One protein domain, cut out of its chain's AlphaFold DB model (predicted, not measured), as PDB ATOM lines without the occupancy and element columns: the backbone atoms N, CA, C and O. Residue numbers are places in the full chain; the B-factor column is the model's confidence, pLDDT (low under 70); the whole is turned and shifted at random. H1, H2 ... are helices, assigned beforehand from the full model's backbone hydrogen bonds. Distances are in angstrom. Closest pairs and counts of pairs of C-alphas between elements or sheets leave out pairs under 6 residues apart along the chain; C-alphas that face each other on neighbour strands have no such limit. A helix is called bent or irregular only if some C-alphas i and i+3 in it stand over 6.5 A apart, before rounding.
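Overview. This is residues 110 to 282 of the 572 residues of an uncharacterized protein of Nonomuraea muscovyensis (UniProt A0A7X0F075). This is a long rod of helices: H2, H3 and H4 stand side by side in that order, H1 crosses over them at a slant, and H5 packs on the other side of H1. H1 to H4 make an up-and-down bundle, each helix running against the one before it, with H1 touching the four other helices. The printed part has 173 residues with five named helices, H1 to H5 in chain order, and no named strand; its class is all helix. It is only just compact, close to loose, with a radius of gyration of the C-alphas of 18.3 A and spans of 63 by 30 by 28 A.

Along the chain. Residues 114 to 115 pair antiparallel with residues 251 to 252, as strands do. H1, residues 119 to 143, begins at C-alpha 119 at (-15.321, 6.244, 13.179) and is 35.9 A long. H2, residues 150 to 175, is 37.1 A long. H3, residues 183 to 213, is the longest at 44.8 A, beginning at C-alpha 183 at (-26.847, 27.360, 20.948). H4, residues 226 to 245, is 27.7 A long with a kink of 27 degrees near residue 233; it is neither bent nor irregular, but only just: C-alphas 232 and 235 are 6.4 A apart. H5, residues 262 to 282, is 30.4 A long and ends at C-alpha 282 at (-13.708, -32.502, 13.957).

Arrangement. H1 is the hub. H1 and H2 form a helical hairpin, opposite ways at a shallow tilt of 33 degrees, only just short of steep; the closest C-alphas, of Ala 136 and Ala 156, are 4.3 A apart, and H2 touches H1 with residues 152 to 163 alone. H1 touches H3, the same way at 37 degrees, only just steep, closest at C-alphas 132 and 212, 5.0 A. Residues 121 to 125 of H1 alone touch residues 235 to 243 of H4, closest at C-alphas 121 and 239, 6.3 A. H1 touches H5, the same way at 38 degrees, only just steep, closest at C-alphas 134 and 272, 5.4 A. H2 and H3 form a hairpin at a shallow tilt of 19 degrees, closest at C-alphas 159 and 208, 5.1 A. H3 and H4 form another at 11 degrees, closest at C-alphas 206 and 236, 4.6 A. H5 is apart from H2, H3 and H4. Every O i to N i+4 pair is within hydrogen-bond range in H1, H2, H3 and H5, and 14 of 16 are in H4.

Size, cuts and confidence. The two C-alphas farthest apart, of Pro 182 and Glu 282, are 63.9 A apart. The printed part has no cut. The links H3 to H4 and H4 to H5 are long; residues 221 to 227 and 256 to 263 stand free. Mean pLDDT of the printed part is 82.7; 40 residues are under 70, among them 218 to 226 and 253 to 269, and H5 has a mean of 61.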
ATOM      1  N   ARG A 110     -36.041  17.791  14.418       64.38
ATOM      2  CA  ARG A 110     -35.667  16.839  13.356       64.38
ATOM      3  C   ARG A 110     -34.351  16.121  13.702       64.38
ATOM      4  O   ARG A 110     -33.429  16.764  14.215       64.38
ATOM      5  N   PRO A 111     -34.226  14.811  13.415       69.31
ATOM      6  CA  PRO A 111     -32.982  14.076  13.619       69.31
ATOM      7  C   PRO A 111     -31.898  14.631  12.690       69.31
ATOM      8  O   PRO A 111     -32.027  14.585  11.467       69.31
ATOM      9  N   HIS A 112     -30.825  15.161  13.272       69.19
ATOM     10  CA  HIS A 112     -29.641  15.571  12.524       69.19
ATOM     11  C   HIS A 112     -28.640  14.417  12.530       69.19
ATOM     12  O   HIS A 112     -28.319  13.870  13.584       69.19
ATOM     13  N   GLY A 113     -28.151  14.030  11.350       74.62
ATOM     14  CA  GLY A 113     -27.111  13.011  11.217       74.62
ATOM     15  C   GLY A 113     -25.795  13.517  11.802       74.62
ATOM     16  O   GLY A 113     -25.009  14.154  11.108       74.62
ATOM     17  N   MET A 114     -25.562  13.256  13.084       84.31
ATOM     18  CA  MET A 114     -24.366  13.689  13.805       84.31
ATOM     19  C   MET A 114     -23.523  12.485  14.196       84.31
ATOM     20  O   MET A 114     -24.046  11.421  14.529       84.31
ATOM     21  N   ARG A 115     -22.199  12.646  14.162       87.88
ATOM     22  CA  ARG A 115     -21.274  11.628  14.662       87.88
ATOM     23  C   ARG A 115     -20.957  11.914  16.122       87.88
ATOM     24  O   ARG A 115     -20.196  12.823  16.430       87.88
ATOM     25  N   LEU A 116     -21.534  11.107  17.010       93.06
ATOM     26  CA  LEU A 116     -21.310  11.193  18.459       93.06
ATOM     27  C   LEU A 116     -19.968  10.582  18.908       93.06
ATOM     28  O   LEU A 116     -19.506  10.830  20.016       93.06
ATOM     29  N   ALA A 117     -19.339   9.761  18.067       93.44
ATOM     30  CA  ALA A 117     -18.070   9.103  18.355       93.44
ATOM     31  C   ALA A 117     -17.202   9.022  17.094       93.44
ATOM     32  O   ALA A 117     -17.706   9.122  15.971       93.44
ATOM     33  N   SER A 118     -15.895   8.821  17.283       91.31
ATOM     34  CA  SER A 118     -14.964   8.623  16.173       91.31
ATOM     35  C   SER A 118     -15.323   7.364  15.375       91.31
ATOM     36  O   SER A 118     -15.797   6.365  15.923       91.31
ATOM     37  N   SER A 119     -15.080   7.393  14.063       89.69
ATOM     38  CA  SER A 119     -15.321   6.244  13.179       89.69
ATOM     39  C   SER A 119     -14.533   5.010  13.613       89.69
ATOM     40  O   SER A 119     -15.054   3.901  13.529       89.69
ATOM     41  N   LEU A 120     -13.314   5.211  14.120       91.44
ATOM     42  CA  LEU A 120     -12.458   4.142  14.620       91.44
ATOM     43  C   LEU A 120     -13.081   3.430  15.829       91.44
ATOM     44  O   LEU A 120     -13.183   2.208  15.821       91.44
ATOM     45  N   LEU A 121     -13.576   4.177  16.825       93.19
ATOM     46  CA  LEU A 121     -14.217   3.589  18.008       93.19
ATOM     47  C   LEU A 121     -15.504   2.833  17.640       93.19
ATOM     48  O   LEU A 121     -15.769   1.753  18.165       93.19
ATOM     49  N   VAL A 122     -16.285   3.369  16.697       93.31
ATOM     50  CA  VAL A 122     -17.469   2.680  16.155       93.31
ATOM     51  C   VAL A 122     -17.076   1.405  15.397       93.31
ATOM     52  O   VAL A 122     -17.777   0.401  15.501       93.31
ATOM     53  N   GLY A 123     -15.968   1.428  14.651       91.56
ATOM     54  CA  GLY A 123     -15.422   0.262  13.953       91.56
ATOM     55  C   GLY A 123     -15.008  -0.850  14.915       91.56
ATOM     56  O   GLY A 123     -15.443  -1.986  14.746       91.56
ATOM     57  N   ILE A 124     -14.258  -0.502  15.967       91.56
ATOM     58  CA  ILE A 124     -13.849  -1.439  17.025       91.56
ATOM     59  C   ILE A 124     -15.068  -2.068  17.687       91.56
ATOM     60  O   ILE A 124     -15.144  -3.287  17.787       91.56
ATOM     61  N   TRP A 125     -16.058  -1.261  18.073       95.00
ATOM     62  CA  TRP A 125     -17.291  -1.786  18.651       95.00
ATOM     63  C   TRP A 125     -17.992  -2.782  17.724       95.00
ATOM     64  O   TRP A 125     -18.404  -3.845  18.173       95.00
ATOM     65  N   ARG A 126     -18.130  -2.463  16.429       94.19
ATOM     66  CA  ARG A 126     -18.791  -3.354  15.463       94.19
ATOM     67  C   ARG A 126     -18.069  -4.690  15.329       94.19
ATOM     68  O   ARG A 126     -18.738  -5.719  15.312       94.19
ATOM     69  N   LEU A 127     -16.738  -4.667  15.258       89.81
ATOM     70  CA  LEU A 127     -15.922  -5.880  15.211       89.81
ATOM     71  C   LEU A 127     -16.125  -6.720  16.479       89.81
ATOM     72  O   LEU A 127     -16.474  -7.894  16.390       89.81
ATOM     73  N   SER A 128     -15.993  -6.100  17.652       92.12
ATOM     74  CA  SER A 128     -16.168  -6.761  18.948       92.12
ATOM     75  C   SER A 128     -17.571  -7.335  19.130       92.12
ATOM     76  O   SER A 128     -17.719  -8.459  19.601       92.12
ATOM     77  N   ALA A 129     -18.604  -6.593  18.726       93.50
ATOM     78  CA  ALA A 129     -19.991  -7.034  18.781       93.50
ATOM     79  C   ALA A 129     -20.247  -8.229  17.853       93.50
ATOM     80  O   ALA A 129     -20.924  -9.168  18.261       93.50
ATOM     81  N   ALA A 130     -19.686  -8.220  16.638       90.44
ATOM     82  CA  ALA A 130     -19.810  -9.331  15.697       90.44
ATOM     83  C   ALA A 130     -19.131 -10.600  16.227       90.44
ATOM     84  O   ALA A 130     -19.752 -11.661  16.232       90.44
ATOM     85  N   LEU A 131     -17.900 -10.479  16.737       89.19
ATOM     86  CA  LEU A 131     -17.169 -11.589  17.356       89.19
ATOM     87  C   LEU A 131     -17.925 -12.149  18.566       89.19
ATOM     88  O   LEU A 131     -18.171 -13.351  18.643       89.19
ATOM     89  N   SER A 132     -18.359 -11.273  19.475       92.44
ATOM     90  CA  SER A 132     -19.069 -11.674  20.696       92.44
ATOM     91  C   SER A 132     -20.396 -12.363  20.382       92.44
ATOM     92  O   SER A 132     -20.712 -13.397  20.965       92.44
ATOM     93  N   ALA A 133     -21.160 -11.828  19.426       92.94
ATOM     94  CA  ALA A 133     -22.418 -12.424  18.998       92.94
ATOM     95  C   ALA A 133     -22.209 -13.767  18.286       92.94
ATOM     96  O   ALA A 133     -22.981 -14.688  18.527       92.94
ATOM     97  N   ALA A 134     -21.165 -13.918  17.463       88.81
ATOM     98  CA  ALA A 134     -20.854 -15.190  16.811       88.81
ATOM     99  C   ALA A 134     -20.529 -16.294  17.833       88.81
ATOM    100  O   ALA A 134     -21.057 -17.400  17.729       88.81
ATOM    101  N   VAL A 135     -19.718 -15.979  18.849       89.06
ATOM    102  CA  VAL A 135     -19.363 -16.913  19.931       89.06
ATOM    103  C   VAL A 135     -20.575 -17.245  20.810       89.06
ATOM    104  O   VAL A 135     -20.824 -18.406  21.132       89.06
ATOM    105  N   ALA A 136     -21.389 -16.252  21.165       92.00
ATOM    106  CA  ALA A 136     -22.598 -16.497  21.946       92.00
ATOM    107  C   ALA A 136     -23.626 -17.342  21.167       92.00
ATOM    108  O   ALA A 136     -24.192 -18.288  21.711       92.00
ATOM    109  N   LEU A 137     -23.837 -17.056  19.877       90.94
ATOM    110  CA  LEU A 137     -24.744 -17.827  19.023       90.94
ATOM    111  C   LEU A 137     -24.251 -19.258  18.799       90.94
ATOM    112  O   LEU A 137     -25.067 -20.177  18.835       90.94
ATOM    113  N   SER A 138     -22.944 -19.478  18.616       86.56
ATOM    114  CA  SER A 138     -22.404 -20.839  18.502       86.56
ATOM    115  C   SER A 138     -22.663 -21.646  19.777       86.56
ATOM    116  O   SER A 138     -23.036 -22.814  19.702       86.56
ATOM    117  N   THR A 139     -22.574 -21.004  20.941       87.94
ATOM    118  CA  THR A 139     -22.882 -21.607  22.247       87.94
ATOM    119  C   THR A 139     -24.361 -21.956  22.379       87.94
ATOM    120  O   THR A 139     -24.705 -23.058  22.803       87.94
ATOM    121  N   VAL A 140     -25.252 -21.062  21.938       88.12
ATOM    122  CA  VAL A 140     -26.698 -21.329  21.882       88.12
ATOM    123  C   VAL A 140     -26.989 -22.518  20.962       88.12
ATOM    124  O   VAL A 140     -27.701 -23.434  21.365       88.12
ATOM    125  N   VAL A 141     -26.392 -22.572  19.768       86.88
ATOM    126  CA  VAL A 141     -26.551 -23.705  18.839       86.88
ATOM    127  C   VAL A 141     -26.025 -25.010  19.448       86.88
ATOM    128  O   VAL A 141     -26.708 -26.033  19.372       86.88
ATOM    129  N   ARG A 142     -24.855 -24.985  20.102       82.81
ATOM    130  CA  ARG A 142     -24.297 -26.148  20.816       82.81
ATOM    131  C   ARG A 142     -25.213 -26.636  21.927       82.81
ATOM    132  O   ARG A 142     -25.327 -27.842  22.103       82.81
ATOM    133  N   SER A 143     -25.905 -25.735  22.620       87.88
ATOM    134  CA  SER A 143     -26.789 -26.095  23.735       87.88
ATOM    135  C   SER A 143     -28.001 -26.937  23.328       87.88
ATOM    136  O   SER A 143     -28.587 -27.601  24.179       87.88
ATOM    137  N   PHE A 144     -28.352 -26.946  22.035       85.31
ATOM    138  CA  PHE A 144     -29.369 -27.840  21.475       85.31
ATOM    139  C   PHE A 144     -28.831 -29.222  21.085       85.31
ATOM    140  O   PHE A 144     -29.624 -30.132  20.863       85.31
ATOM    141  N   ARG A 145     -27.508 -29.383  20.937       79.31
ATOM    142  CA  ARG A 145     -26.877 -30.627  20.452       79.31
ATOM    143  C   ARG A 145     -26.055 -31.355  21.513       79.31
ATOM    144  O   ARG A 145     -25.821 -32.549  21.373       79.31
ATOM    145  N   MET A 146     -25.570 -30.634  22.515       70.38
ATOM    146  CA  MET A 146     -24.653 -31.113  23.546       70.38
ATOM    147  C   MET A 146     -25.058 -30.547  24.909       70.38
ATOM    148  O   MET A 146     -25.704 -29.496  24.989       70.38
ATOM    149  N   ASP A 147     -24.597 -31.194  25.979       72.06
ATOM    150  CA  ASP A 147     -24.723 -30.686  27.346       72.06
ATOM    151  C   ASP A 147     -23.804 -29.475  27.570       72.06
ATOM    152  O   ASP A 147     -22.697 -29.568  28.090       72.06
ATOM    153  N   VAL A 148     -24.276 -28.302  27.144       83.75
ATOM    154  CA  VAL A 148     -23.692 -26.996  27.492       83.75
ATOM    155  C   VAL A 148     -24.168 -26.611  28.890       83.75
ATOM    156  O   VAL A 148     -25.383 -26.565  29.130       83.75
ATOM    157  N   GLY A 149     -23.235 -26.298  29.791       82.56
ATOM    158  CA  GLY A 149     -23.534 -25.933  31.176       82.56
ATOM    159  C   GLY A 149     -24.433 -24.693  31.297       82.56
ATOM    160  O   GLY A 149     -24.399 -23.788  30.462       82.56
ATOM    161  N   VAL A 150     -25.237 -24.616  32.364       85.81
ATOM    162  CA  VAL A 150     -26.171 -23.490  32.600       85.81
ATOM    163  C   VAL A 150     -25.440 -22.143  32.657       85.81
ATOM    164  O   VAL A 150     -25.939 -21.149  32.128       85.81
ATOM    165  N   ALA A 151     -24.238 -22.116  33.239       85.25
ATOM    166  CA  ALA A 151     -23.421 -20.909  33.327       85.25
ATOM    167  C   ALA A 151     -23.020 -20.380  31.939       85.25
ATOM    168  O   ALA A 151     -23.188 -19.193  31.670       85.25
ATOM    169  N   GLU A 152     -22.562 -21.252  31.033       87.19
ATOM    170  CA  GLU A 152     -22.182 -20.881  29.660       87.19
ATOM    171  C   GLU A 152     -23.366 -20.300  28.880       87.19
ATOM    172  O   GLU A 152     -23.229 -19.287  28.195       87.19
ATOM    173  N   ARG A 153     -24.562 -20.883  29.049       89.94
ATOM    174  CA  ARG A 153     -25.800 -20.338  28.467       89.94
ATOM    175  C   ARG A 153     -26.110 -18.949  29.026       89.94
ATOM    176  O   ARG A 153     -26.455 -18.047  28.265       89.94
ATOM    177  N   GLY A 154     -25.954 -18.764  30.337       90.38
ATOM    178  CA  GLY A 154     -26.118 -17.467  30.995       90.38
ATOM    179  C   GLY A 154     -25.173 -16.401  30.431       90.38
ATOM    180  O   GLY A 154     -25.613 -15.293  30.115       90.38
ATOM    181  N   TRP A 155     -23.901 -16.750  30.221       93.44
ATOM    182  CA  TRP A 155     -22.913 -15.859  29.603       93.44
ATOM    183  C   TRP A 155     -23.253 -15.516  28.152       93.44
ATOM    184  O   TRP A 155     -23.164 -14.345  27.776       93.44
ATOM    185  N   ALA A 156     -23.721 -16.487  27.363       92.69
ATOM    186  CA  ALA A 156     -24.142 -16.252  25.984       92.69
ATOM    187  C   ALA A 156     -25.329 -15.276  25.907       92.69
ATOM    188  O   ALA A 156     -25.319 -14.335  25.108       92.69
ATOM    189  N   VAL A 157     -26.328 -15.446  26.780       94.50
ATOM    190  CA  VAL A 157     -27.471 -14.525  26.886       94.50
ATOM    191  C   VAL A 157     -27.009 -13.126  27.292       94.50
ATOM    192  O   VAL A 157     -27.442 -12.140  26.692       94.50
ATOM    193  N   LEU A 158     -26.102 -13.022  28.266       93.50
ATOM    194  CA  LEU A 158     -25.568 -11.737  28.711       93.50
ATOM    195  C   LEU A 158     -24.791 -11.023  27.592       93.50
ATOM    196  O   LEU A 158     -25.014  -9.831  27.371       93.50
ATOM    197  N   ALA A 159     -23.937 -11.737  26.853       94.88
ATOM    198  CA  ALA A 159     -23.174 -11.186  25.732       94.88
ATOM    199  C   ALA A 159     -24.097 -10.618  24.640       94.88
ATOM    200  O   ALA A 159     -23.938  -9.468  24.217       94.88
ATOM    201  N   LEU A 160     -25.117 -11.383  24.232       94.94
ATOM    202  CA  LEU A 160     -26.119 -10.936  23.255       94.94
ATOM    203  C   LEU A 160     -26.945  -9.756  23.781       94.94
ATOM    204  O   LEU A 160     -27.187  -8.795  23.046       94.94
ATOM    205  N   GLY A 161     -27.327  -9.792  25.059       94.88
ATOM    206  CA  GLY A 161     -28.049  -8.711  25.723       94.88
ATOM    207  C   GLY A 161     -27.267  -7.397  25.729       94.88
ATOM    208  O   GLY A 161     -27.825  -6.350  25.401       94.88
ATOM    209  N   VAL A 162     -25.963  -7.441  26.021       95.25
ATOM    210  CA  VAL A 162     -25.075  -6.265  25.997       95.25
ATOM    211  C   VAL A 162     -24.939  -5.706  24.583       95.25
ATOM    212  O   VAL A 162     -25.099  -4.498  24.387       95.25
ATOM    213  N   VAL A 163     -24.702  -6.570  23.588       95.94
ATOM    214  CA  VAL A 163     -24.626  -6.165  22.175       95.94
ATOM    215  C   VAL A 163     -25.911  -5.463  21.736       95.94
ATOM    216  O   VAL A 163     -25.854  -4.364  21.172       95.94
ATOM    217  N   LEU A 164     -27.067  -6.049  22.051       95.12
ATOM    218  CA  LEU A 164     -28.371  -5.482  21.727       95.12
ATOM    219  C   LEU A 164     -28.602  -4.141  22.438       95.12
ATOM    220  O   LEU A 164     -28.961  -3.158  21.787       95.12
ATOM    221  N   ALA A 165     -28.356  -4.070  23.748       94.44
ATOM    222  CA  ALA A 165     -28.580  -2.869  24.551       94.44
ATOM    223  C   ALA A 165     -27.749  -1.678  24.054       94.44
ATOM    224  O   ALA A 165     -28.290  -0.588  23.851       94.44
ATOM    225  N   VAL A 166     -26.452  -1.880  23.790       95.88
ATOM    226  CA  VAL A 166     -25.579  -0.827  23.243       95.88
ATOM    227  C   VAL A 166     -26.071  -0.379  21.872       95.88
ATOM    228  O   VAL A 166     -26.138   0.821  21.610       95.88
ATOM    229  N   HIS A 167     -26.451  -1.314  20.998       94.88
ATOM    230  CA  HIS A 167     -26.919  -0.973  19.658       94.88
ATOM    231  C   HIS A 167     -28.213  -0.145  19.693       94.88
ATOM    232  O   HIS A 167     -28.318   0.871  19.000       94.88
ATOM    233  N   LEU A 168     -29.175  -0.532  20.537       93.19
ATOM    234  CA  LEU A 168     -30.431   0.195  20.726       93.19
ATOM    235  C   LEU A 168     -30.202   1.584  21.331       93.19
ATOM    236  O   LEU A 168     -30.762   2.560  20.831       93.19
ATOM    237  N   LEU A 169     -29.343   1.700  22.348       94.31
ATOM    238  CA  LEU A 169     -29.017   2.987  22.961       94.31
ATOM    239  C   LEU A 169     -28.271   3.912  22.000       94.31
ATOM    240  O   LEU A 169     -28.610   5.088  21.912       94.31
ATOM    241  N   LEU A 170     -27.307   3.411  21.224       94.00
ATOM    242  CA  LEU A 170     -26.626   4.216  20.206       94.00
ATOM    243  C   LEU A 170     -27.587   4.662  19.103       94.00
ATOM    244  O   LEU A 170     -27.535   5.814  18.674       94.00
ATOM    245  N   ARG A 171     -28.486   3.778  18.655       92.31
ATOM    246  CA  ARG A 171     -29.540   4.138  17.697       92.31
ATOM    247  C   ARG A 171     -30.443   5.227  18.269       92.31
ATOM    248  O   ARG A 171     -30.744   6.185  17.565       92.31
ATOM    249  N   HIS A 172     -30.827   5.110  19.539       91.94
ATOM    250  CA  HIS A 172     -31.619   6.118  20.228       91.94
ATOM    251  C   HIS A 172     -30.867   7.454  20.335       91.94
ATOM    252  O   HIS A 172     -31.377   8.469  19.879       91.94
ATOM    253  N   LEU A 173     -29.629   7.472  20.840       92.44
ATOM    254  CA  LEU A 173     -28.825   8.693  20.987       92.44
ATOM    255  C   LEU A 173     -28.623   9.443  19.659       92.44
ATOM    256  O   LEU A 173     -28.663  10.674  19.646       92.44
ATOM    257  N   ASN A 174     -28.439   8.709  18.558       90.31
ATOM    258  CA  ASN A 174     -28.304   9.281  17.215       90.31
ATOM    259  C   ASN A 174     -29.647   9.725  16.605       90.31
ATOM    260  O   ASN A 174     -29.671  10.649  15.798       90.31
ATOM    261  N   GLY A 175     -30.750   9.051  16.943       88.31
ATOM    262  CA  GLY A 175     -32.076   9.316  16.378       88.31
ATOM    263  C   GLY A 175     -32.892  10.365  17.134       88.31
ATOM    264  O   GLY A 175     -33.813  10.945  16.563       88.31
ATOM    265  N   THR A 176     -32.577  10.623  18.404       87.88
ATOM    266  CA  THR A 176     -33.311  11.599  19.212       87.88
ATOM    267  C   THR A 176     -33.082  13.005  18.658       87.88
ATOM    268  O   THR A 176     -31.938  13.388  18.406       87.88
ATOM    269  N   PRO A 177     -34.125  13.819  18.463       87.56
ATOM    270  CA  PRO A 177     -33.943  15.181  17.987       87.56
ATOM    271  C   PRO A 177     -33.248  16.063  19.030       87.56
ATOM    272  O   PRO A 177     -33.251  15.765  20.228       87.56
ATOM    273  N   VAL A 178     -32.577  17.113  18.567       88.81
ATOM    274  CA  VAL A 178     -31.910  18.092  19.436       88.81
ATOM    275  C   VAL A 178     -32.955  19.112  19.899       88.81
ATOM    276  O   VAL A 178     -33.760  19.531  19.066       88.81
ATOM    277  N   PRO A 179     -32.991  19.494  21.190       86.19
ATOM    278  CA  PRO A 179     -33.938  20.491  21.678       86.19
ATOM    279  C   PRO A 179     -33.787  21.816  20.921       86.19
ATOM    280  O   PRO A 179     -32.669  22.263  20.679       86.19
ATOM    281  N   HIS A 180     -34.909  22.458  20.594       85.75
ATOM    282  CA  HIS A 180     -34.905  23.849  20.142       85.75
ATOM    283  C   HIS A 180     -34.567  24.744  21.338       85.75
ATOM    284  O   HIS A 180     -35.156  24.591  22.410       85.75
ATOM    285  N   GLY A 181     -33.608  25.648  21.175       87.44
ATOM    286  CA  GLY A 181     -33.177  26.546  22.236       87.44
ATOM    287  C   GLY A 181     -31.894  27.292  21.876       87.44
ATOM    288  O   GLY A 181     -31.442  27.202  20.732       87.44
ATOM    289  N   PRO A 182     -31.308  28.015  22.845       92.38
ATOM    290  CA  PRO A 182     -30.019  28.680  22.680       92.38
ATOM    291  C   PRO A 182     -28.937  27.695  22.220       92.38
ATOM    292  O   PRO A 182     -28.971  26.523  22.607       92.38
ATOM    293  N   ALA A 183     -27.962  28.175  21.442       91.88
ATOM    294  CA  ALA A 183     -26.847  27.360  20.948       91.88
ATOM    295  C   ALA A 183     -26.148  26.587  22.085       91.88
ATOM    296  O   ALA A 183     -25.944  25.381  21.976       91.88
ATOM    297  N   ASP A 184     -25.947  27.226  23.240       93.62
ATOM    298  CA  ASP A 184     -25.334  26.607  24.423       93.62
ATOM    299  C   ASP A 184     -26.077  25.362  24.936       93.62
ATOM    300  O   ASP A 184     -25.467  24.432  25.474       93.62
ATOM    301  N   LEU A 185     -27.411  25.332  24.814       91.94
ATOM    302  CA  LEU A 185     -28.231  24.194  25.236       91.94
ATOM    303  C   LEU A 185     -28.098  23.028  24.250       91.94
ATOM    304  O   LEU A 185     -28.059  21.865  24.665       91.94
ATOM    305  N   VAL A 186     -28.029  23.349  22.957       91.62
ATOM    306  CA  VAL A 186     -27.784  22.389  21.876       91.62
ATOM    307  C   VAL A 186     -26.407  21.755  22.061       91.62
ATOM    308  O   VAL A 186     -26.310  20.529  22.134       91.62
ATOM    309  N   ASP A 187     -25.371  22.569  22.249       91.94
ATOM    310  CA  ASP A 187     -23.992  22.113  22.428       91.94
ATOM    311  C   ASP A 187     -23.834  21.231  23.670       91.94
ATOM    312  O   ASP A 187     -23.231  20.155  23.607       91.94
ATOM    313  N   ALA A 188     -24.460  21.609  24.789       93.62
ATOM    314  CA  ALA A 188     -24.468  20.792  26.000       93.62
ATOM    315  C   ALA A 188     -25.133  19.424  25.787       93.62
ATOM    316  O   ALA A 188     -24.621  18.399  26.243       93.62
ATOM    317  N   GLU A 189     -26.264  19.373  25.080       93.44
ATOM    318  CA  GLU A 189     -26.945  18.115  24.775       93.44
ATOM    319  C   GLU A 189     -26.103  17.221  23.852       93.44
ATOM    320  O   GLU A 189     -26.029  16.006  24.067       93.44
ATOM    321  N   LEU A 190     -25.435  17.802  22.855       93.00
ATOM    322  CA  LEU A 190     -24.532  17.083  21.957       93.00
ATOM    323  C   LEU A 190     -23.313  16.526  22.697       93.00
ATOM    324  O   LEU A 190     -22.973  15.351  22.520       93.00
ATOM    325  N   ALA A 191     -22.718  17.311  23.592       94.00
ATOM    326  CA  ALA A 191     -21.636  16.877  24.467       94.00
ATOM    327  C   ALA A 191     -22.062  15.712  25.374       94.00
ATOM    328  O   ALA A 191     -21.350  14.705  25.479       94.00
ATOM    329  N   ILE A 192     -23.243  15.798  25.995       95.12
ATOM    330  CA  ILE A 192     -23.813  14.717  26.812       95.12
ATOM    331  C   ILE A 192     -23.951  13.432  25.982       95.12
ATOM    332  O   ILE A 192     -23.476  12.373  26.393       95.12
ATOM    333  N   ARG A 193     -24.534  13.514  24.780       94.25
ATOM    334  CA  ARG A 193     -24.714  12.349  23.897       94.25
ATOM    335  C   ARG A 193     -23.392  11.765  23.411       94.25
ATOM    336  O   ARG A 193     -23.258  10.543  23.378       94.25
ATOM    337  N   SER A 194     -22.422  12.615  23.078       94.62
ATOM    338  CA  SER A 194     -21.059  12.215  22.704       94.62
ATOM    339  C   SER A 194     -20.401  11.416  23.832       94.62
ATOM    340  O   SER A 194     -19.916  10.301  23.619       94.62
ATOM    341  N   ARG A 195     -20.493  11.910  25.076       94.94
ATOM    342  CA  ARG A 195     -19.990  11.204  26.266       94.94
ATOM    343  C   ARG A 195     -20.625   9.833  26.445       94.94
ATOM    344  O   ARG A 195     -19.920   8.848  26.694       94.94
ATOM    345  N   SER A 196     -21.951   9.781  26.366       95.50
ATOM    346  CA  SER A 196     -22.716   8.549  26.530       95.50
ATOM    347  C   SER A 196     -22.359   7.539  25.449       95.50
ATOM    348  O   SER A 196     -22.007   6.411  25.776       95.50
ATOM    349  N   ALA A 197     -22.331   7.956  24.179       95.69
ATOM    350  CA  ALA A 197     -21.966   7.098  23.059       95.69
ATOM    351  C   ALA A 197     -20.557   6.510  23.219       95.69
ATOM    352  O   ALA A 197     -20.379   5.303  23.089       95.69
ATOM    353  N   ARG A 198     -19.561   7.330  23.576       95.19
ATOM    354  CA  ARG A 198     -18.180   6.868  23.810       95.19
ATOM    355  C   ARG A 198     -18.086   5.877  24.958       95.19
ATOM    356  O   ARG A 198     -17.424   4.852  24.823       95.19
ATOM    357  N   THR A 199     -18.772   6.165  26.066       95.19
ATOM    358  CA  THR A 199     -18.795   5.251  27.213       95.19
ATOM    359  C   THR A 199     -19.460   3.927  26.838       95.19
ATOM    360  O   THR A 199     -18.947   2.872  27.195       95.19
ATOM    361  N   LEU A 200     -20.582   3.972  26.113       96.19
ATOM    362  CA  LEU A 200     -21.304   2.778  25.682       96.19
ATOM    363  C   LEU A 200     -20.471   1.926  24.721       96.19
ATOM    364  O   LEU A 200     -20.447   0.712  24.868       96.19
ATOM    365  N   LEU A 201     -19.757   2.549  23.779       96.56
ATOM    366  CA  LEU A 201     -18.885   1.846  22.835       96.56
ATOM    367  C   LEU A 201     -17.686   1.194  23.540       96.56
ATOM    368  O   LEU A 201     -17.421   0.014  23.317       96.56
ATOM    369  N   ALA A 202     -16.977   1.929  24.403       95.81
ATOM    370  CA  ALA A 202     -15.801   1.409  25.105       95.81
ATOM    371  C   ALA A 202     -16.174   0.370  26.174       95.81
ATOM    372  O   ALA A 202     -15.655  -0.745  26.171       95.81
ATOM    373  N   GLY A 203     -17.127   0.706  27.049       95.62
ATOM    374  CA  GLY A 203     -17.623  -0.204  28.080       95.62
ATOM    375  C   GLY A 203     -18.324  -1.423  27.482       95.62
ATOM    376  O   GLY A 203     -18.060  -2.543  27.905       95.62
ATOM    377  N   GLY A 204     -19.133  -1.226  26.439       96.62
ATOM    378  CA  GLY A 204     -19.781  -2.311  25.710       96.62
ATOM    379  C   GLY A 204     -18.769  -3.258  25.082       96.62
ATOM    380  O   GLY A 204     -18.930  -4.466  25.201       96.62
ATOM    381  N   THR A 205     -17.698  -2.735  24.469       96.12
ATOM    382  CA  THR A 205     -16.608  -3.557  23.911       96.12
ATOM    383  C   THR A 205     -15.976  -4.440  24.985       96.12
ATOM    384  O   THR A 205     -15.832  -5.641  24.775       96.12
ATOM    385  N   ALA A 206     -15.644  -3.859  26.144       94.69
ATOM    386  CA  ALA A 206     -15.047  -4.593  27.257       94.69
ATOM    387  C   ALA A 206     -15.961  -5.715  27.768       94.69
ATOM    388  O   ALA A 206     -15.530  -6.858  27.890       94.69
ATOM    389  N   VAL A 207     -17.232  -5.396  28.028       95.75
ATOM    390  CA  VAL A 207     -18.191  -6.352  28.590       95.75
ATOM    391  C   VAL A 207     -18.575  -7.427  27.572       95.75
ATOM    392  O   VAL A 207     -18.625  -8.600  27.931       95.75
ATOM    393  N   ALA A 208     -18.813  -7.073  26.306       95.81
ATOM    394  CA  ALA A 208     -19.199  -8.036  25.274       95.81
ATOM    395  C   ALA A 208     -18.101  -9.085  25.034       95.81
ATOM    396  O   ALA A 208     -18.389 -10.277  25.052       95.81
ATOM    397  N   LEU A 209     -16.839  -8.659  24.900       93.69
ATOM    398  CA  LEU A 209     -15.723  -9.584  24.678       93.69
ATOM    399  C   LEU A 209     -15.444 -10.460  25.899       93.69
ATOM    400  O   LEU A 209     -15.199 -11.655  25.751       93.69
ATOM    401  N   TRP A 210     -15.512  -9.883  27.101       93.44
ATOM    402  CA  TRP A 210     -15.323 -10.644  28.335       93.44
ATOM    403  C   TRP A 210     -16.430 -11.679  28.560       93.44
ATOM    404  O   TRP A 210     -16.151 -12.814  28.923       93.44
ATOM    405  N   THR A 211     -17.690 -11.316  28.322       92.56
ATOM    406  CA  THR A 211     -18.807 -12.266  28.457       92.56
ATOM    407  C   THR A 211     -18.763 -13.345  27.374       92.56
ATOM    408  O   THR A 211     -18.986 -14.516  27.672       92.56
ATOM    409  N   ALA A 212     -18.382 -12.995  26.142       91.62
ATOM    410  CA  ALA A 212     -18.215 -13.955  25.056       91.62
ATOM    411  C   ALA A 212     -17.097 -14.975  25.320       91.62
ATOM    412  O   ALA A 212     -17.275 -16.154  25.026       91.62
ATOM    413  N   SER A 213     -15.971 -14.575  25.921       90.25
ATOM    414  CA  SER A 213     -14.887 -15.519  26.232       90.25
ATOM    415  C   SER A 213     -15.271 -16.571  27.278       90.25
ATOM    416  O   SER A 213     -14.654 -17.632  27.336       90.25
ATOM    417  N   ARG A 214     -16.328 -16.321  28.061       89.88
ATOM    418  CA  ARG A 214     -16.907 -17.272  29.023       89.88
ATOM    419  C   ARG A 214     -17.942 -18.224  28.418       89.88
ATOM    420  O   ARG A 214     -18.467 -19.070  29.132       89.88
ATOM    421  N   CYS A 215     -18.216 -18.130  27.120       86.19
ATOM    422  CA  CYS A 215     -19.170 -18.998  26.427       86.19
ATOM    423  C   CYS A 215     -18.534 -20.319  25.925       86.19
ATOM    424  O   CYS A 215     -19.007 -20.900  24.956       86.19
ATOM    425  N   GLY A 216     -17.441 -20.789  26.540       71.88
ATOM    426  CA  GLY A 216     -16.805 -22.062  26.175       71.88
ATOM    427  C   GLY A 216     -16.246 -22.072  24.749       71.88
ATOM    428  O   GLY A 216     -16.652 -22.904  23.932       71.88
ATOM    429  N   LEU A 217     -15.346 -21.128  24.433       72.06
ATOM    430  CA  LEU A 217     -14.639 -21.100  23.147       72.06
ATOM    431  C   LEU A 217     -14.035 -22.486  22.853       72.06
ATOM    432  O   LEU A 217     -13.418 -23.061  23.751       72.06
ATOM    433  N   PRO A 218     -14.208 -23.033  21.634       65.81
ATOM    434  CA  PRO A 218     -13.528 -24.267  21.257       65.81
ATOM    435  C   PRO A 218     -12.020 -24.080  21.436       65.81
ATOM    436  O   PRO A 218     -11.499 -22.993  21.162       65.81
ATOM    437  N   GLU A 219     -11.334 -25.116  21.924       64.75
ATOM    438  CA  GLU A 219      -9.886 -25.069  22.099       64.75
ATOM    439  C   GLU A 219      -9.230 -24.736  20.760       64.75
ATOM    440  O   GLU A 219      -9.280 -25.507  19.803       64.75
ATOM    441  N   LEU A 220      -8.644 -23.542  20.670       67.00
ATOM    442  CA  LEU A 220      -7.907 -23.160  19.479       67.00
ATOM    443  C   LEU A 220      -6.623 -24.006  19.390       67.00
ATOM    444  O   LEU A 220      -6.023 -24.316  20.429       67.00
ATOM    445  N   PRO A 221      -6.161 -24.341  18.167       69.69
ATOM    446  CA  PRO A 221      -4.889 -25.025  17.955       69.69
ATOM    447  C   PRO A 221      -3.760 -24.358  18.746       69.69
ATOM    448  O   PRO A 221      -3.759 -23.137  18.904       69.69
ATOM    449  N   ALA A 222      -2.773 -25.133  19.209       67.25
ATOM    450  CA  ALA A 222      -1.706 -24.643  20.091       67.25
ATOM    451  C   ALA A 222      -1.020 -23.353  19.588       67.25
ATOM    452  O   ALA A 222      -0.742 -22.461  20.386       67.25
ATOM    453  N   GLY A 223      -0.848 -23.199  18.267       68.69
ATOM    454  CA  GLY A 223      -0.274 -21.996  17.647       68.69
ATOM    455  C   GLY A 223      -1.144 -20.728  17.700       68.69
ATOM    456  O   GLY A 223      -0.647 -19.640  17.430       68.69
ATOM    457  N   LEU A 224      -2.426 -20.836  18.063       67.38
ATOM    458  CA  LEU A 224      -3.383 -19.728  18.168       67.38
ATOM    459  C   LEU A 224      -3.834 -19.452  19.610       67.38
ATOM    460  O   LEU A 224      -4.658 -18.560  19.823       67.38
ATOM    461  N   ARG A 225      -3.292 -20.165  20.609       64.00
ATOM    462  CA  ARG A 225      -3.698 -20.030  22.023       64.00
ATOM    463  C   ARG A 225      -3.512 -18.618  22.593       64.00
ATOM    464  O   ARG A 225      -4.316 -18.206  23.416       64.00
ATOM    465  N   GLY A 226      -2.535 -17.847  22.106       68.06
ATOM    466  CA  GLY A 226      -2.341 -16.445  22.519       68.06
ATOM    467  C   GLY A 226      -3.310 -15.440  21.875       68.06
ATOM    468  O   GLY A 226      -3.471 -14.321  22.361       68.06
ATOM    469  N   GLY A 227      -3.986 -15.824  20.788       73.75
ATOM    470  CA  GLY A 227      -4.929 -14.969  20.063       73.75
ATOM    471  C   GLY A 227      -6.123 -14.485  20.899       73.75
ATOM    472  O   GLY A 227      -6.356 -13.278  20.959       73.75
ATOM    473  N   PRO A 228      -6.903 -15.369  21.554       76.31
ATOM    474  CA  PRO A 228      -8.096 -14.954  22.292       76.31
ATOM    475  C   PRO A 228      -7.790 -14.015  23.466       76.31
ATOM    476  O   PRO A 228      -8.529 -13.050  23.655       76.31
ATOM    477  N   GLU A 229      -6.686 -14.221  24.191       75.38
ATOM    478  CA  GLU A 229      -6.283 -13.347  25.306       75.38
ATOM    479  C   GLU A 229      -5.980 -11.917  24.845       75.38
ATOM    480  O   GLU A 229      -6.353 -10.943  25.513       75.38
ATOM    481  N   PHE A 230      -5.361 -11.781  23.666       77.19
ATOM    482  CA  PHE A 230      -5.132 -10.486  23.037       77.19
ATOM    483  C   PHE A 230      -6.461  -9.769  22.761       77.19
ATOM    484  O   PHE A 230      -6.628  -8.609  23.143       77.19
ATOM    485  N   PHE A 231      -7.444 -10.452  22.167       78.50
ATOM    486  CA  PHE A 231      -8.740  -9.836  21.871       78.50
ATOM    487  C   PHE A 231      -9.521  -9.463  23.132       78.50
ATOM    488  O   PHE A 231     -10.111  -8.385  23.177       78.50
ATOM    489  N   THR A 232      -9.510 -10.296  24.174       83.06
ATOM    490  CA  THR A 232     -10.270 -10.029  25.406       83.06
ATOM    491  C   THR A 232      -9.646  -8.953  26.290       83.06
ATOM    492  O   THR A 232     -10.346  -8.379  27.126       83.06
ATOM    493  N   THR A 233      -8.357  -8.651  26.105       85.00
ATOM    494  CA  THR A 233      -7.607  -7.734  26.978       85.00
ATOM    495  C   THR A 233      -7.169  -6.469  26.245       85.00
ATOM    496  O   THR A 233      -7.536  -5.362  26.644       85.00
ATOM    497  N   ALA A 234      -6.443  -6.603  25.131       87.12
ATOM    498  CA  ALA A 234      -5.871  -5.466  24.414       87.12
ATOM    499  C   ALA A 234      -6.947  -4.616  23.725       87.12
ATOM    500  O   ALA A 234      -6.901  -3.388  23.798       87.12
ATOM    501  N   LEU A 235      -7.952  -5.245  23.102       88.00
ATOM    502  CA  LEU A 235      -8.984  -4.516  22.356       88.00
ATOM    503  C   LEU A 235      -9.879  -3.647  23.269       88.00
ATOM    504  O   LEU A 235     -10.108  -2.484  22.923       88.00
ATOM    505  N   PRO A 236     -10.328  -4.113  24.456       90.94
ATOM    506  CA  PRO A 236     -10.979  -3.254  25.447       90.94
ATOM    507  C   PRO A 236     -10.119  -2.088  25.937       90.94
ATOM    508  O   PRO A 236     -10.620  -0.965  26.017       90.94
ATOM    509  N   ILE A 237      -8.837  -2.328  26.241       90.69
ATOM    510  CA  ILE A 237      -7.908  -1.271  26.674       90.69
ATOM    511  C   ILE A 237      -7.780  -0.217  25.572       90.69
ATOM    512  O   ILE A 237      -7.928   0.979  25.827       90.69
ATOM    513  N   PHE A 238      -7.597  -0.658  24.329       89.62
ATOM    514  CA  PHE A 238      -7.496   0.224  23.174       89.62
ATOM    515  C   PHE A 238      -8.785   1.030  22.939       89.62
ATOM    516  O   PHE A 238      -8.726   2.238  22.706       89.62
ATOM    517  N   ALA A 239      -9.961   0.407  23.074       90.38
ATOM    518  CA  ALA A 239     -11.249   1.097  22.980       90.38
ATOM    519  C   ALA A 239     -11.404   2.188  24.058       90.38
ATOM    520  O   ALA A 239     -11.886   3.285  23.763       90.38
ATOM    521  N   TRP A 240     -10.960   1.919  25.289       92.50
ATOM    522  CA  TRP A 240     -10.954   2.896  26.380       92.50
ATOM    523  C   TRP A 240      -9.980   4.047  26.144       92.50
ATOM    524  O   TRP A 240     -10.366   5.205  26.318       92.50
ATOM    525  N   LEU A 241      -8.755   3.756  25.697       91.31
ATOM    526  CA  LEU A 241      -7.766   4.774  25.339       91.31
ATOM    527  C   LEU A 241      -8.301   5.690  24.235       91.31
ATOM    528  O   LEU A 241      -8.270   6.913  24.370       91.31
ATOM    529  N   LEU A 242      -8.897   5.121  23.186       89.56
ATOM    530  CA  LEU A 242      -9.519   5.903  22.119       89.56
ATOM    531  C   LEU A 242     -10.691   6.748  22.617       89.56
ATOM    532  O   LEU A 242     -10.805   7.915  22.240       89.56
ATOM    533  N   ALA A 243     -11.556   6.205  23.472       90.19
ATOM    534  CA  ALA A 243     -12.648   6.971  24.069       90.19
ATOM    535  C   ALA A 243     -12.136   8.121  24.959       90.19
ATOM    536  O   ALA A 243     -12.767   9.182  25.021       90.19
ATOM    537  N   ALA A 244     -10.993   7.932  25.622       89.38
ATOM    538  CA  ALA A 244     -10.384   8.922  26.502       89.38
ATOM    539  C   ALA A 244      -9.674  10.052  25.742       89.38
ATOM    540  O   ALA A 244      -9.856  11.212  26.130       89.38
ATOM    541  N   ILE A 245      -8.911   9.711  24.694       89.38
ATOM    542  CA  ILE A 245      -7.980  10.608  23.984       89.38
ATOM    543  C   ILE A 245      -8.630  11.279  22.768       89.38
ATOM    544  O   ILE A 245      -8.306  12.424  22.461       89.38
ATOM    545  N   SER A 246      -9.543  10.601  22.060       83.75
ATOM    546  CA  SER A 246     -10.118  11.172  20.833       83.75
ATOM    547  C   SER A 246     -10.828  12.497  21.127       83.75
ATOM    548  O   SER A 246     -11.580  12.563  22.101       83.75
ATOM    549  N   PRO A 247     -10.650  13.546  20.304       79.69
ATOM    550  CA  PRO A 247     -11.273  14.847  20.537       79.69
ATOM    551  C   PRO A 247     -12.789  14.686  20.639       79.69
ATOM    552  O   PRO A 247     -13.393  13.981  19.830       79.69
ATOM    553  N   TRP A 248     -13.406  15.282  21.663       80.69
ATOM    554  CA  TRP A 248     -14.821  15.071  22.004       80.69
ATOM    555  C   TRP A 248     -15.813  15.828  21.110       80.69
ATOM    556  O   TRP A 248     -17.026  15.690  21.272       80.69
ATOM    557  N   GLN A 249     -15.285  16.529  20.108       79.62
ATOM    558  CA  GLN A 249     -16.022  17.346  19.157       79.62
ATOM    559  C   GLN A 249     -17.005  16.513  18.325       79.62
ATOM    560  O   GLN A 249     -16.652  15.496  17.718       79.62
ATOM    561  N   VAL A 250     -18.257  16.970  18.297       80.69
ATOM    562  CA  VAL A 250     -19.301  16.410  17.440       80.69
ATOM    563  C   VAL A 250     -19.071  16.925  16.031       80.69
ATOM    564  O   VAL A 250     -19.125  18.121  15.772       80.69
ATOM    565  N   THR A 251     -18.800  16.011  15.107       81.88
ATOM    566  CA  THR A 251     -18.652  16.358  13.693       81.88
ATOM    567  C   THR A 251     -19.980  16.142  12.982       81.88
ATOM    568  O   THR A 251     -20.643  15.109  13.160       81.88
ATOM    569  N   ALA A 252     -20.381  17.118  12.162       75.56
ATOM    570  CA  ALA A 252     -21.485  16.935  11.234       75.56
ATOM    571  C   ALA A 252     -21.162  15.718  10.360       75.56
ATOM    572  O   ALA A 252     -20.083  15.636   9.763       75.56
ATOM    573  N   ALA A 253     -22.055  14.727  10.320       68.81
ATOM    574  CA  ALA A 253     -21.824  13.600   9.441       68.81
ATOM    575  C   ALA A 253     -21.932  14.129   8.011       68.81
ATOM    576  O   ALA A 253     -23.026  14.461   7.552       68.81
ATOM    577  N   ALA A 254     -20.813  14.180   7.283       64.25
ATOM    578  CA  ALA A 254     -20.885  14.241   5.831       64.25
ATOM    579  C   ALA A 254     -21.864  13.139   5.402       64.25
ATOM    580  O   ALA A 254     -21.719  12.000   5.865       64.25
ATOM    581  N   ARG A 255     -22.874  13.490   4.590       58.72
ATOM    582  CA  ARG A 255     -23.913  12.607   4.021       58.72
ATOM    583  C   ARG A 255     -23.290  11.532   3.110       58.72
ATOM    584  O   ARG A 255     -23.685  11.335   1.970       58.72
ATOM    585  N   ARG A 256     -22.291  10.795   3.583       55.59
ATOM    586  CA  ARG A 256     -21.882   9.545   2.969       55.59
ATOM    587  C   ARG A 256     -22.980   8.554   3.318       55.59
ATOM    588  O   ARG A 256     -23.109   8.162   4.479       55.59
ATOM    589  N   ARG A 257     -23.796   8.207   2.315       52.34
ATOM    590  CA  ARG A 257     -24.616   6.992   2.305       52.34
ATOM    591  C   ARG A 257     -23.657   5.830   2.537       52.34
ATOM    592  O   ARG A 257     -23.083   5.296   1.597       52.34
ATOM    593  N   PHE A 258     -23.397   5.501   3.797       48.03
ATOM    594  CA  PHE A 258     -22.777   4.226   4.102       48.03
ATOM    595  C   PHE A 258     -23.767   3.158   3.636       48.03
ATOM    596  O   PHE A 258     -24.954   3.282   3.958       48.03
ATOM    597  N   PRO A 259     -23.323   2.160   2.853       45.34
ATOM    598  CA  PRO A 259     -24.191   1.052   2.496       45.34
ATOM    599  C   PRO A 259     -24.757   0.439   3.782       45.34
ATOM    600  O   PRO A 259     -24.099   0.435   4.828       45.34
ATOM    601  N   ALA A 260     -26.017   0.011   3.697       53.44
ATOM    602  CA  ALA A 260     -26.786  -0.667   4.737       53.44
ATOM    603  C   ALA A 260     -25.939  -1.703   5.516       53.44
ATOM    604  O   ALA A 260     -24.949  -2.186   4.974       53.44
ATOM    605  N   PRO A 261     -26.318  -2.110   6.747       55.69
ATOM    606  CA  PRO A 261     -25.541  -3.012   7.624       55.69
ATOM    607  C   PRO A 261     -25.233  -4.422   7.068       55.69
ATOM    608  O   PRO A 261     -24.674  -5.246   7.789       55.69
ATOM    609  N   LEU A 262     -25.530  -4.681   5.794       57.91
ATOM    610  CA  LEU A 262     -25.165  -5.855   5.003       57.91
ATOM    611  C   LEU A 262     -23.768  -6.427   5.293       57.91
ATOM    612  O   LEU A 262     -23.717  -7.617   5.581       57.91
ATOM    613  N   PRO A 263     -22.657  -5.661   5.308       58.97
ATOM    614  CA  PRO A 263     -21.347  -6.255   5.561       58.97
ATOM    615  C   PRO A 263     -21.227  -6.797   6.988       58.97
ATOM    616  O   PRO A 263     -20.660  -7.861   7.173       58.97
ATOM    617  N   ALA A 264     -21.826  -6.144   7.991       55.38
ATOM    618  CA  ALA A 264     -21.790  -6.635   9.370       55.38
ATOM    619  C   ALA A 264     -22.633  -7.910   9.553       55.38
ATOM    620  O   ALA A 264     -22.219  -8.812  10.277       55.38
ATOM    621  N   VAL A 265     -23.783  -8.000   8.875       63.47
ATOM    622  CA  VAL A 265     -24.631  -9.206   8.861       63.47
ATOM    623  C   VAL A 265     -23.929 -10.353   8.130       63.47
ATOM    624  O   VAL A 265     -23.912 -11.471   8.636       63.47
ATOM    625  N   LEU A 266     -23.291 -10.076   6.988       66.12
ATOM    626  CA  LEU A 266     -22.505 -11.063   6.243       66.12
ATOM    627  C   LEU A 266     -21.319 -11.576   7.056       66.12
ATOM    628  O   LEU A 266     -21.122 -12.782   7.101       66.12
ATOM    629  N   THR A 267     -20.569 -10.705   7.741       63.97
ATOM    630  CA  THR A 267     -19.468 -11.131   8.621       63.97
ATOM    631  C   THR A 267     -19.975 -12.013   9.763       63.97
ATOM    632  O   THR A 267     -19.360 -13.033  10.053       63.97
ATOM    633  N   LEU A 268     -21.122 -11.681  10.365       60.97
ATOM    634  CA  LEU A 268     -21.751 -12.498  11.410       60.97
ATOM    635  C   LEU A 268     -22.141 -13.894  10.905       60.97
ATOM    636  O   LEU A 268     -21.825 -14.889  11.556       60.97
ATOM    637  N   LEU A 269     -22.779 -13.971   9.734       67.62
ATOM    638  CA  LEU A 269     -23.175 -15.239   9.114       67.62
ATOM    639  C   LEU A 269     -21.963 -16.067   8.662       67.62
ATOM    640  O   LEU A 269     -21.957 -17.280   8.857       67.62
ATOM    641  N   LEU A 270     -20.914 -15.431   8.127       71.12
ATOM    642  CA  LEU A 270     -19.665 -16.097   7.743       71.12
ATOM    643  C   LEU A 270     -18.917 -16.650   8.955       71.12
ATOM    644  O   LEU A 270     -18.499 -17.802   8.926       71.12
ATOM    645  N   CYS A 271     -18.782 -15.876  10.034       65.31
ATOM    646  CA  CYS A 271     -18.134 -16.348  11.257       65.31
ATOM    647  C   CYS A 271     -18.924 -17.492  11.910       65.31
ATOM    648  O   CYS A 271     -18.324 -18.488  12.311       65.31
ATOM    649  N   ALA A 272     -20.258 -17.399  11.966       61.97
ATOM    650  CA  ALA A 272     -21.102 -18.481  12.476       61.97
ATOM    651  C   ALA A 272     -21.025 -19.744  11.594       61.97
ATOM    652  O   ALA A 272     -20.916 -20.858  12.109       61.97
ATOM    653  N   GLY A 273     -21.024 -19.580  10.268       67.06
ATOM    654  CA  GLY A 273     -20.862 -20.670   9.302       67.06
ATOM    655  C   GLY A 273     -19.489 -21.345   9.381       67.06
ATOM    656  O   GLY A 273     -19.400 -22.568   9.354       67.06
ATOM    657  N   LEU A 274     -18.413 -20.571   9.542       70.31
ATOM    658  CA  LEU A 274     -17.056 -21.104   9.694       70.31
ATOM    659  C   LEU A 274     -16.882 -21.857  11.017       70.31
ATOM    660  O   LEU A 274     -16.319 -22.947  11.014       70.31
ATOM    661  N   LEU A 275     -17.412 -21.331  12.126       61.34
ATOM    662  CA  LEU A 275     -17.353 -21.998  13.432       61.34
ATOM    663  C   LEU A 275     -18.160 -23.303  13.455       61.34
ATOM    664  O   LEU A 275     -17.691 -24.310  13.981       61.34
ATOM    665  N   THR A 276     -19.349 -23.314  12.851       59.91
ATOM    666  CA  THR A 276     -20.165 -24.538  12.744       59.91
ATOM    667  C   THR A 276     -19.531 -25.568  11.810       59.91
ATOM    668  O   THR A 276     -19.532 -26.759  12.129       59.91
ATOM    669  N   ARG A 277     -18.932 -25.131  10.694       61.09
ATOM    670  CA  ARG A 277     -18.222 -26.017   9.762       61.09
ATOM    671  C   ARG A 277     -16.949 -26.606  10.373       61.09
ATOM    672  O   ARG A 277     -16.716 -27.800  10.203       61.09
ATOM    673  N   TRP A 278     -16.172 -25.813  11.111       59.47
ATOM    674  CA  TRP A 278     -15.001 -26.298  11.854       59.47
ATOM    675  C   TRP A 278     -15.391 -27.444  12.792       59.47
ATOM    676  O   TRP A 278     -14.807 -28.522  12.729       59.47
ATOM    677  N   GLN A 279     -16.448 -27.264  13.585       55.28
ATOM    678  CA  GLN A 279     -16.909 -28.294  14.523       55.28
ATOM    679  C   GLN A 279     -17.418 -29.560  13.824       55.28
ATOM    680  O   GLN A 279     -17.215 -30.669  14.316       55.28
ATOM    681  N   SER A 280     -18.049 -29.422  12.654       53.91
ATOM    682  CA  SER A 280     -18.447 -30.589  11.860       53.91
ATOM    683  C   SER A 280     -17.258 -31.350  11.263       53.91
ATOM    684  O   SER A 280     -17.357 -32.561  11.093       53.91
ATOM    685  N   ALA A 281     -16.131 -30.678  10.996       52.72
ATOM    686  CA  ALA A 281     -14.921 -31.316  10.478       52.72
ATOM    687  C   ALA A 281     -14.190 -32.145  11.551       52.72
ATOM    688  O   ALA A 281     -13.691 -33.222  11.244       52.72
ATOM    689  N   GLU A 282     -14.202 -31.707  12.814       52.38
ATOM    690  CA  GLU A 282     -13.708 -32.502  13.957       52.38
ATOM    691  C   GLU A 282     -14.617 -33.693  14.301       52.38
ATOM    692  O   GLU A 282     -14.174 -34.651  14.928       52.38
TER     693      GLU A 282